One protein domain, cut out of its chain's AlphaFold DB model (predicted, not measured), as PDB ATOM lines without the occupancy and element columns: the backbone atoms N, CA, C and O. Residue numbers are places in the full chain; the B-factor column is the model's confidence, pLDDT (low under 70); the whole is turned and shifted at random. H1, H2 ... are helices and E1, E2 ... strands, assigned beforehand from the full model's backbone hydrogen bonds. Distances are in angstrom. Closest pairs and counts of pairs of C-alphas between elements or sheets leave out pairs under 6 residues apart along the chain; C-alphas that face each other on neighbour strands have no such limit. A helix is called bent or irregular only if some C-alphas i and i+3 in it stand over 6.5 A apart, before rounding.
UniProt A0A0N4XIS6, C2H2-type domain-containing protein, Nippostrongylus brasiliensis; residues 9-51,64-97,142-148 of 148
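What this domain is: This is residues 9 to 51, 64 to 97 and 142 to 148 of the 148 residues of the protein "C2H2-type domain-containing protein" of Nippostrongylus brasiliensis (UniProt A0A0N4XIS6). A long bent helix, H1, and a thin extended tail stretch out in opposite directions from a small looped part, residues 9 to 22, which folds back on itself before H1. The short helix H2 stands about perpendicular to the first arm of H1, and residues 74 to 91 lead away from it to strand E1 at the far end. The printed part has 84 residues, with H1, H2 and E1 in that order; under half of them are in named elements, and the class is mostly helix. The whole is extended, a rod spanning 78 by 31 by 16 A, with a radius of gyration of the C-alphas of 22.4 A.

Where its parts are: Residues 9 to 10 pair antiparallel with residues 19 to 20. H1, residues 23 to 50, was assigned as one helix by its hydrogen bonds but is bent: C-alphas 33 and 36 are 6.6 A apart. Arm H1a, residues 23 to 33, begins at C-alpha 23 (196.320, 84.282, 196.532) and is 15.1 A long; arm H1b, residues 36 to 50, is 20.8 A long. H2 is residues 66 to 73. E1, residues 92 to 96, ends at C-alpha 96 (153.423, 81.241, 209.057).

How they stand to each other: H1a and H1b stand at a steep tilt of 40 degrees. H1a and H2 only just touch, with 3 pairs of C-alphas within 8 A, the closest those of Glu 31 and Ser 67 at 7.4 A; their lines are about perpendicular, at 78 degrees. H1b and H2 are only just apart, at 8.1 A. E1 is apart from H1a, H1b and H2 and pairs with no named strand, but its residues 92 to 93 pair antiparallel with residues 142 to 143. Every O i to N i+4 pair is within hydrogen-bond range in H1a and H1b, and 3 of 4 in H2.

The domain as a whole: The C-alphas of Cys 51 and Arg 97, the two farthest apart, are 79.8 A apart. Residues 40 to 51, of which 40 to 50 belong to H1, stand free. Residues 52 to 63 and 98 to 141 are not printed, with C-alpha gaps of 19.7 A and 11.4 A. H2 to E1 is a long link. Mean pLDDT of the printed part is 76.0; residues 84 to 97 and 142 to 148 are among those under 70.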
ATOM      1  N   ASN A   9     190.819  87.249 199.090       83.19
ATOM      2  CA  ASN A   9     192.238  87.602 199.013       83.19
ATOM      3  C   ASN A   9     192.376  89.135 199.083       83.19
ATOM      4  O   ASN A   9     192.579  89.804 198.073       83.19
ATOM      5  N   ARG A  10     192.180  89.704 200.277       86.62
ATOM      6  CA  ARG A  10     192.082  91.146 200.513       86.62
ATOM      7  C   ARG A  10     193.333  91.691 201.187       86.62
ATOM      8  O   ARG A  10     193.691  91.285 202.295       86.62
ATOM      9  N   CYS A  11     193.960  92.677 200.558       88.25
ATOM     10  CA  CYS A  11     195.111  93.355 201.129       88.25
ATOM     11  C   CYS A  11     194.711  94.171 202.367       88.25
ATOM     12  O   CYS A  11     193.792  94.988 202.334       88.25
ATOM     13  N   SER A  12     195.427  93.961 203.472       87.62
ATOM     14  CA  SER A  12     195.188  94.652 204.749       87.62
ATOM     15  C   SER A  12     196.306  95.632 205.132       87.62
ATOM     16  O   SER A  12     196.257  96.228 206.205       87.62
ATOM     17  N   PHE A  13     197.302  95.840 204.265       86.75
ATOM     18  CA  PHE A  13     198.377  96.808 204.494       86.75
ATOM     19  C   PHE A  13     197.880  98.244 204.312       86.75
ATOM     20  O   PHE A  13     197.294  98.567 203.285       86.75
ATOM     21  N   GLY A  14     198.138  99.117 205.292       79.25
ATOM     22  CA  GLY A  14     198.013 100.576 205.144       79.25
ATOM     23  C   GLY A  14     196.642 101.113 204.704       79.25
ATOM     24  O   GLY A  14     196.583 102.214 204.170       79.25
ATOM     25  N   GLY A  15     195.556 100.351 204.874       84.00
ATOM     26  CA  GLY A  15     194.226 100.715 204.363       84.00
ATOM     27  C   GLY A  15     194.002 100.438 202.866       84.00
ATOM     28  O   GLY A  15     192.994 100.876 202.325       84.00
ATOM     29  N   CYS A  16     194.905  99.703 202.204       87.06
ATOM     30  CA  CYS A  16     194.842  99.381 200.774       87.06
ATOM     31  C   CYS A  16     193.523  98.703 200.372       87.06
ATOM     32  O   CYS A  16     192.873  99.116 199.418       87.06
ATOM     33  N   HIS A  17     193.101  97.683 201.128       86.81
ATOM     34  CA  HIS A  17     191.786  97.035 201.034       86.81
ATOM     35  C   HIS A  17     191.386  96.418 199.684       86.81
ATOM     36  O   HIS A  17     190.285  95.868 199.612       86.81
ATOM     37  N   LEU A  18     192.267  96.429 198.679       87.19
ATOM     38  CA  LEU A  18     192.081  95.785 197.380       87.19
ATOM     39  C   LEU A  18     191.865  94.275 197.528       87.19
ATOM     40  O   LEU A  18     192.553  93.619 198.313       87.19
ATOM     41  N   CYS A  19     190.927  93.735 196.754       87.50
ATOM     42  CA  CYS A  19     190.660  92.303 196.645       87.50
ATOM     43  C   CYS A  19     191.287  91.746 195.363       87.50
ATOM     44  O   CYS A  19     191.367  92.455 194.363       87.50
ATOM     45  N   PHE A  20     191.689  90.477 195.377       86.31
ATOM     46  CA  PHE A  20     192.310  89.793 194.240       86.31
ATOM     47  C   PHE A  20     191.663  88.427 193.973       86.31
ATOM     48  O   PHE A  20     191.130  87.795 194.892       86.31
ATOM     49  N   LEU A  21     191.702  87.963 192.716       82.62
ATOM     50  CA  LEU A  21     191.092  86.685 192.335       82.62
ATOM     51  C   LEU A  21     191.862  85.513 192.950       82.62
ATOM     52  O   LEU A  21     191.248  84.603 193.506       82.62
ATOM     53  N   SER A  22     193.196  85.554 192.899       84.38
ATOM     54  CA  SER A  22     194.054  84.517 193.468       84.38
ATOM     55  C   SER A  22     194.849  84.994 194.690       84.38
ATOM     56  O   SER A  22     195.031  86.187 194.944       84.38
ATOM     57  N   SER A  23     195.355  84.026 195.456       84.75
ATOM     58  CA  SER A  23     196.320  84.282 196.532       84.75
ATOM     59  C   SER A  23     197.686  84.714 195.975       84.75
ATOM     60  O   SER A  23     198.366  85.537 196.584       84.75
ATOM     61  N   GLU A  24     198.071  84.233 194.785       86.19
ATOM     62  CA  GLU A  24     199.320  84.636 194.122       86.19
ATOM     63  C   GLU A  24     199.298  86.120 193.726       86.19
ATOM     64  O   GLU A  24     200.269  86.830 193.985       86.19
ATOM     65  N   ASP A  25     198.165  86.613 193.219       86.88
ATOM     66  CA  ASP A  25     197.935  88.035 192.942       86.88
ATOM     67  C   ASP A  25     198.079  88.893 194.206       86.88
ATOM     68  O   ASP A  25     198.770  89.911 194.200       86.88
ATOM     69  N   LEU A  26     197.464  88.471 195.318       87.94
ATOM     70  CA  LEU A  26     197.574  89.169 196.600       87.94
ATOM     71  C   LEU A  26     199.027  89.201 197.106       87.94
ATOM     72  O   LEU A  26     199.490  90.239 197.583       87.94
ATOM     73  N   VAL A  27     199.750  88.084 197.000       87.50
ATOM     74  CA  VAL A  27     201.161  87.993 197.403       87.50
ATOM     75  C   VAL A  27     202.029  88.901 196.531       87.50
ATOM     76  O   VAL A  27     202.782  89.705 197.078       87.50
ATOM     77  N   ALA A  28     201.876  88.859 195.205       87.38
ATOM     78  CA  ALA A  28     202.591  89.747 194.288       87.38
ATOM     79  C   ALA A  28     202.292  91.227 194.582       87.38
ATOM     80  O   ALA A  28     203.206  92.048 194.673       87.38
ATOM     81  N   HIS A  29     201.025  91.574 194.821       90.69
ATOM     82  CA  HIS A  29     200.628  92.927 195.197       90.69
ATOM     83  C   HIS A  29     201.356  93.401 196.464       90.69
ATOM     84  O   HIS A  29     201.902  94.505 196.478       90.69
ATOM     85  N   ILE A  30     201.423  92.567 197.506       89.00
ATOM     86  CA  ILE A  30     202.150  92.885 198.742       89.00
ATOM     87  C   ILE A  30     203.658  93.027 198.468       89.00
ATOM     88  O   ILE A  30     204.253  94.028 198.876       89.00
ATOM     89  N   GLU A  31     204.262  92.077 197.746       87.31
ATOM     90  CA  GLU A  31     205.695  92.049 197.417       87.31
ATOM     91  C   GLU A  31     206.176  93.294 196.664       87.31
ATOM     92  O   GLU A  31     207.251  93.817 196.980       87.31
ATOM     93  N   PHE A  32     205.395  93.769 195.689       86.62
ATOM     94  CA  PHE A  32     205.761  94.888 194.816       86.62
ATOM     95  C   PHE A  32     205.208  96.247 195.272       86.62
ATOM     96  O   PHE A  32     205.832  97.263 194.975       86.62
ATOM     97  N   THR A  33     204.097  96.296 196.017       88.50
ATOM     98  CA  THR A  33     203.478  97.569 196.452       88.50
ATOM     99  C   THR A  33     203.849  97.946 197.884       88.50
ATOM    100  O   THR A  33     204.120  99.111 198.160       88.50
ATOM    101  N   HIS A  34     203.858  96.988 198.817       89.94
ATOM    102  CA  HIS A  34     203.939  97.292 200.251       89.94
ATOM    103  C   HIS A  34     205.315  97.025 200.860       89.94
ATOM    104  O   HIS A  34     205.803  97.851 201.633       89.94
ATOM    105  N   ILE A  35     205.973  95.921 200.494       88.19
ATOM    106  CA  ILE A  35     207.312  95.615 201.018       88.19
ATOM    107  C   ILE A  35     208.346  96.719 200.689       88.19
ATOM    108  O   ILE A  35     209.087  97.081 201.603       88.19
ATOM    109  N   PRO A  36     208.401  97.327 199.481       85.94
ATOM    110  CA  PRO A  36     209.386  98.374 199.185       85.94
ATOM    111  C   PRO A  36     209.255  99.613 200.081       85.94
ATOM    112  O   PRO A  36     210.265 100.180 200.493       85.94
ATOM    113  N   CYS A  37     208.029 100.010 200.439       85.62
ATOM    114  CA  CYS A  37     207.790 101.121 201.365       85.62
ATOM    115  C   CYS A  37     208.326 100.810 202.772       85.62
ATOM    116  O   CYS A  37     208.983 101.648 203.384       85.62
ATOM    117  N   ILE A  38     208.097  99.586 203.260       86.00
ATOM    118  CA  ILE A  38     208.569  99.125 204.575       86.00
ATOM    119  C   ILE A  38     210.105  99.059 204.617       86.00
ATOM    120  O   ILE A  38     210.723  99.467 205.600       86.00
ATOM    121  N   GLU A  39     210.735  98.570 203.546       84.94
ATOM    122  CA  GLU A  39     212.195  98.517 203.417       84.94
ATOM    123  C   GLU A  39     212.828  99.913 203.360       84.94
ATOM    124  O   GLU A  39     213.895 100.123 203.935       84.94
ATOM    125  N   GLU A  40     212.181 100.870 202.690       85.00
ATOM    126  CA  GLU A  40     212.634 102.260 202.628       85.00
ATOM    127  C   GLU A  40     212.511 102.948 203.996       85.00
ATOM    128  O   GLU A  40     213.481 103.539 204.471       85.00
ATOM    129  N   GLU A  41     211.389 102.780 204.705       84.94
ATOM    130  CA  GLU A  41     211.254 103.234 206.095       84.94
ATOM    131  C   GLU A  41     212.326 102.634 207.018       84.94
ATOM    132  O   GLU A  41     212.894 103.334 207.860       84.94
ATOM    133  N   TYR A  42     212.599 101.332 206.888       82.38
ATOM    134  CA  TYR A  42     213.630 100.657 207.674       82.38
ATOM    135  C   TYR A  42     215.023 101.219 207.365       82.38
ATOM    136  O   TYR A  42     215.789 101.511 208.283       82.38
ATOM    137  N   ARG A  43     215.331 101.444 206.081       82.94
ATOM    138  CA  ARG A  43     216.592 102.046 205.629       82.94
ATOM    139  C   ARG A  43     216.770 103.465 206.168       82.94
ATOM    140  O   ARG A  43     217.851 103.796 206.642       82.94
ATOM    141  N   GLN A  44     215.719 104.282 206.162       82.56
ATOM    142  CA  GLN A  44     215.749 105.637 206.722       82.56
ATOM    143  C   GLN A  44     216.000 105.622 208.238       82.56
ATOM    144  O   GLN A  44     216.865 106.354 208.718       82.56
ATOM    145  N   LYS A  45     215.324 104.734 208.981       81.12
ATOM    146  CA  LYS A  45     215.539 104.543 210.429       81.12
ATOM    147  C   LYS A  45     216.965 104.053 210.734       81.12
ATOM    148  O   LYS A  45     217.598 104.564 211.655       81.12
ATOM    149  N   ALA A  46     217.503 103.129 209.934       77.25
ATOM    150  CA  ALA A  46     218.878 102.643 210.063       77.25
ATOM    151  C   ALA A  46     219.923 103.738 209.772       77.25
ATOM    152  O   ALA A  46     220.845 103.930 210.564       77.25
ATOM    153  N   ASN A  47     219.748 104.505 208.691       74.31
ATOM    154  CA  ASN A  47     220.627 105.626 208.342       74.31
ATOM    155  C   ASN A  47     220.621 106.720 209.423       74.31
ATOM    156  O   ASN A  47     221.671 107.257 209.767       74.31
ATOM    157  N   GLN A  48     219.451 107.026 209.998       72.69
ATOM    158  CA  GLN A  48     219.331 107.989 211.095       72.69
ATOM    159  C   GLN A  48     220.053 107.508 212.365       72.69
ATOM    160  O   GLN A  48     220.736 108.299 213.011       72.69
ATOM    161  N   ALA A  49     219.974 106.212 212.690       64.31
ATOM    162  CA  ALA A  49     220.688 105.620 213.823       64.31
ATOM    163  C   ALA A  49     222.219 105.569 213.633       64.31
ATOM    164  O   ALA A  49     222.961 105.640 214.610       64.31
ATOM    165  N   GLN A  50     222.709 105.472 212.391       61.47
ATOM    166  CA  GLN A  50     224.147 105.445 212.083       61.47
ATOM    167  C   GLN A  50     224.822 106.827 212.104       61.47
ATOM    168  O   GLN A  50     226.047 106.904 212.132       61.47
ATOM    169  N   CYS A  51     224.062 107.923 212.162       53.88
ATOM    170  CA  CYS A  51     224.594 109.290 212.122       53.88
ATOM    171  C   CYS A  51     225.236 109.770 213.453       53.88
ATOM    172  O   CYS A  51     225.399 110.974 213.652       53.88
ATOM    173  N   MET A  64     221.104  93.324 202.165       66.69
ATOM    174  CA  MET A  64     219.974  93.501 201.270       66.69
ATOM    175  C   MET A  64     218.878  92.526 201.728       66.69
ATOM    176  O   MET A  64     219.153  91.326 201.816       66.69
ATOM    177  N   PRO A  65     217.660  92.995 202.050       74.88
ATOM    178  CA  PRO A  65     216.608  92.110 202.527       74.88
ATOM    179  C   PRO A  65     216.293  91.057 201.459       74.88
ATOM    180  O   PRO A  65     216.332  91.339 200.259       74.88
ATOM    181  N   LEU A  66     215.986  89.828 201.885       75.81
ATOM    182  CA  LEU A  66     215.781  88.701 200.963       75.81
ATOM    183  C   LEU A  66     214.649  88.968 199.955       75.81
ATOM    184  O   LEU A  66     214.731  88.516 198.817       75.81
ATOM    185  N   SER A  67     213.655  89.774 200.332       72.69
ATOM    186  CA  SER A  67     212.606  90.312 199.459       72.69
ATOM    187  C   SER A  67     213.144  91.147 198.291       72.69
ATOM    188  O   SER A  67     212.681  90.979 197.164       72.69
ATOM    189  N   CYS A  68     214.159  91.993 198.502       75.38
ATOM    190  CA  CYS A  68     214.845  92.695 197.411       75.38
ATOM    191  C   CYS A  68     215.514  91.716 196.441       75.38
ATOM    192  O   CYS A  68     215.346  91.859 195.232       75.38
ATOM    193  N   VAL A  69     216.244  90.721 196.955       80.00
ATOM    194  CA  VAL A  69     216.941  89.729 196.115       80.00
ATOM    195  C   VAL A  69     215.939  88.882 195.330       80.00
ATOM    196  O   VAL A  69     216.097  88.690 194.129       80.00
ATOM    197  N   TYR A  70     214.863  88.435 195.976       77.06
ATOM    198  CA  TYR A  70     213.808  87.647 195.344       77.06
ATOM    199  C   TYR A  70     213.130  88.400 194.186       77.06
ATOM    200  O   TYR A  70     212.965  87.844 193.099       77.06
ATOM    201  N   ARG A  71     212.837  89.698 194.362       76.94
ATOM    202  CA  ARG A  71     212.266  90.546 193.297       76.94
ATOM    203  C   ARG A  71     213.201  90.788 192.108       76.94
ATOM    204  O   ARG A  71     212.693  91.068 191.031       76.94
ATOM    205  N   LEU A  72     214.523  90.654 192.251       77.94
ATOM    206  CA  LEU A  72     215.450  90.717 191.104       77.94
ATOM    207  C   LEU A  72     215.343  89.485 190.189       77.94
ATOM    208  O   LEU A  72     215.732  89.552 189.025       77.94
ATOM    209  N   HIS A  73     214.828  88.366 190.709       77.88
ATOM    210  CA  HIS A  73     214.684  87.102 189.981       77.88
ATOM    211  C   HIS A  73     213.233  86.778 189.587       77.88
ATOM    212  O   HIS A  73     213.009  85.842 188.820       77.88
ATOM    213  N   ARG A  74     212.250  87.554 190.062       73.69
ATOM    214  CA  ARG A  74     210.864  87.528 189.573       73.69
ATOM    215  C   ARG A  74     210.670  88.572 188.473       73.69
ATOM    216  O   ARG A  74     211.135  89.702 188.586       73.69
ATOM    217  N   HIS A  75     209.918  88.223 187.430       69.38
ATOM    218  CA  HIS A  75     209.399  89.230 186.505       69.38
ATOM    219  C   HIS A  75     208.428  90.163 187.241       69.38
ATOM    220  O   HIS A  75     207.646  89.711 188.077       69.38
ATOM    221  N   ALA A  76     208.468  91.456 186.912       64.94
ATOM    222  CA  ALA A  76     207.532  92.439 187.443       64.94
ATOM    223  C   ALA A  76     206.110  92.114 186.961       64.94
ATOM    224  O   ALA A  76     205.756  92.364 185.807       64.94
ATOM    225  N   TYR A  77     205.316  91.528 187.853       72.88
ATOM    226  CA  TYR A  77     203.923  91.180 187.625       72.88
ATOM    227  C   TYR A  77     203.040  92.161 188.396       72.88
ATOM    228  O   TYR A  77     203.153  92.271 189.616       72.88
ATOM    229  N   ASN A  78     202.177  92.880 187.676       76.25
ATOM    230  CA  ASN A  78     201.202  93.796 188.258       76.25
ATOM    231  C   ASN A  78     199.839  93.087 188.309       76.25
ATOM    232  O   ASN A  78     199.164  93.036 187.277       76.25
ATOM    233  N   PRO A  79     199.435  92.522 189.462       80.75
ATOM    234  CA  PRO A  79     198.134  91.879 189.607       80.75
ATOM    235  C   PRO A  79     197.009  92.900 189.435       80.75
ATOM    236  O   PRO A  79     197.071  94.014 189.964       80.75
ATOM    237  N   VAL A  80     195.959  92.509 188.715       83.69
ATOM    238  CA  VAL A  80     194.762  93.337 188.524       83.69
ATOM    239  C   VAL A  80     193.826  93.121 189.720       83.69
ATOM    240  O   VAL A  80     193.437  91.978 189.971       83.69
ATOM    241  N   PRO A  81     193.449  94.171 190.473       83.94
ATOM    242  CA  PRO A  81     192.470  94.039 191.545       83.94
ATOM    243  C   PRO A  81     191.093  93.636 191.008       83.94
ATOM    244  O   PRO A  81     190.672  94.100 189.948       83.94
ATOM    245  N   CYS A  82     190.363  92.827 191.771       79.44
ATOM    246  CA  CYS A  82     188.937  92.608 191.547       79.44
ATOM    247  C   CYS A  82     188.157  93.906 191.756       79.44
ATOM    248  O   CYS A  82     188.450  94.676 192.678       79.44
ATOM    249  N   GLU A  83     187.065  94.068 191.010       73.19
ATOM    250  CA  GLU A  83     185.991  94.946 191.465       73.19
ATOM    251  C   GLU A  83     185.418  94.428 192.804       73.19
ATOM    252  O   GLU A  83     185.369  93.213 193.036       73.19
ATOM    253  N   PRO A  84     185.018  95.324 193.724       65.62
ATOM    254  CA  PRO A  84     184.441  94.928 195.001       65.62
ATOM    255  C   PRO A  84     183.059  94.306 194.782       65.62
ATOM    256  O   PRO A  84     182.107  94.992 194.415       65.62
ATOM    257  N   ASP A  85     182.956  93.005 195.038       60.91
ATOM    258  CA  ASP A  85     181.729  92.244 194.816       60.91
ATOM    259  C   ASP A  85     180.594  92.731 195.740       60.91
ATOM    260  O   ASP A  85     180.695  92.684 196.973       60.91
ATOM    261  N   VAL A  86     179.515  93.258 195.151       63.31
ATOM    262  CA  VAL A  86     178.415  93.899 195.890       63.31
ATOM    263  C   VAL A  86     177.447  92.828 196.385       63.31
ATOM    264  O   VAL A  86     176.399  92.574 195.788       63.31
ATOM    265  N   ILE A  87     177.788  92.207 197.517       61.56
ATOM    266  CA  ILE A  87     176.959  91.178 198.157       61.56
ATOM    267  C   ILE A  87     175.615  91.784 198.597       61.56
ATOM    268  O   ILE A  87     175.490  92.401 199.658       61.56
ATOM    269  N   ARG A  88     174.573  91.580 197.784       59.72
ATOM    270  CA  ARG A  88     173.192  91.965 198.103       59.72
ATOM    271  C   ARG A  88     172.585  90.975 199.097       59.72
ATOM    272  O   ARG A  88     171.980  89.981 198.707       59.72
ATOM    273  N   ILE A  89     172.715  91.268 200.390       65.00
ATOM    274  CA  ILE A  89     172.065  90.493 201.456       65.00
ATOM    275  C   ILE A  89     170.544  90.704 201.378       65.00
ATOM    276  O   ILE A  89     170.031  91.769 201.722       65.00
ATOM    277  N   ALA A  90     169.815  89.683 200.924       63.44
ATOM    278  CA  ALA A  90     168.357  89.684 200.878       63.44
ATOM    279  C   ALA A  90     167.769  89.100 202.173       63.44
ATOM    280  O   ALA A  90     167.770  87.884 202.383       63.44
ATOM    281  N   PHE A  91     167.224  89.965 203.030       61.19
ATOM    282  CA  PHE A  91     166.463  89.544 204.207       61.19
ATOM    283  C   PHE A  91     165.083  89.032 203.776       61.19
ATOM    284  O   PHE A  91     164.155  89.808 203.557       61.19
ATOM    285  N   ASN A  92     164.960  87.712 203.641       60.28
ATOM    286  CA  ASN A  92     163.683  87.043 203.406       60.28
ATOM    287  C   ASN A  92     163.012  86.747 204.751       60.28
ATOM    288  O   ASN A  92     163.598  86.074 205.601       60.28
ATOM    289  N   HIS A  93     161.781  87.216 204.937       66.88
ATOM    290  CA  HIS A  93     160.971  86.866 206.099       66.88
ATOM    291  C   HIS A  93     160.132  85.622 205.783       66.88
ATOM    292  O   HIS A  93     159.484  85.561 204.739       66.88
ATOM    293  N   ASN A  94     160.135  84.630 206.675       63.56
ATOM    294  CA  ASN A  94     159.304  83.431 206.549       63.56
ATOM    295  C   ASN A  94     158.119  83.554 207.510       63.56
ATOM    296  O   ASN A  94     158.280  83.368 208.718       63.56
ATOM    297  N   ARG A  95     156.932  83.878 206.990       64.44
ATOM    298  CA  ARG A  95     155.717  84.038 207.804       64.44
ATOM    299  C   ARG A  95     154.920  82.732 207.803       64.44
ATOM    300  O   ARG A  95     154.711  82.133 206.749       64.44
ATOM    301  N   LYS A  96     154.441  82.300 208.975       60.47
ATOM    302  CA  LYS A  96     153.423  81.241 209.057       60.47
ATOM    303  C   LYS A  96     152.123  81.765 208.445       60.47
ATOM    304  O   LYS A  96     151.689  82.859 208.814       60.47
ATOM    305  N   ARG A  97     151.476  81.000 207.559       58.25
ATOM    306  CA  ARG A  97     150.070  81.259 207.213       58.25
ATOM    307  C   ARG A  97     149.238  81.202 208.494       58.25
ATOM    308  O   ARG A  97     149.164  80.159 209.137       58.25
ATOM    309  N   CYS A 142     158.345  86.324 202.211       62.19
ATOM    310  CA  CYS A 142     157.879  87.697 202.057       62.19
ATOM    311  C   CYS A 142     159.073  88.656 202.151       62.19
ATOM    312  O   CYS A 142     160.027  88.408 202.899       62.19
ATOM    313  N   LEU A 143     159.025  89.758 201.399       61.78
ATOM    314  CA  LEU A 143     159.977  90.849 201.560       61.78
ATOM    315  C   LEU A 143     159.676  91.575 202.878       61.78
ATOM    316  O   LEU A 143     158.531  91.921 203.153       61.78
ATOM    317  N   VAL A 144     160.701  91.855 203.688       57.75
ATOM    318  CA  VAL A 144     160.524  92.556 204.982       57.75
ATOM    319  C   VAL A 144     159.811  93.909 204.813       57.75
ATOM    320  O   VAL A 144     159.050  94.306 205.687       57.75
ATOM    321  N   ALA A 145     159.992  94.580 203.670       60.56
ATOM    322  CA  ALA A 145     159.327  95.843 203.338       60.56
ATOM    323  C   ALA A 145     157.796  95.738 203.152       60.56
ATOM    324  O   ALA A 145     157.114  96.756 203.201       60.56
ATOM    325  N   GLU A 146     157.260  94.533 202.946       58.12
ATOM    326  CA  GLU A 146     155.825  94.258 202.766       58.12
ATOM    327  C   GLU A 146     155.169  93.717 204.055       58.12
ATOM    328  O   GLU A 146     153.968  93.455 204.091       58.12
ATOM    329  N   CYS A 147     155.944  93.552 205.133       57.62
ATOM    330  CA  CYS A 147     155.453  93.126 206.442       57.62
ATOM    331  C   CYS A 147     155.037  94.338 207.296       57.62
ATOM    332  O   CYS A 147     155.808  94.794 208.142       57.62
ATOM    333  N   GLY A 148     153.810  94.821 207.071       54.16
ATOM    334  CA  GLY A 148     153.068  95.739 207.951       54.16
ATOM    335  C   GLY A 148     151.958  95.032 208.725       54.16
ATOM    336  O   GLY A 148     151.423  94.029 208.194       54.16
TER     337      GLY A 148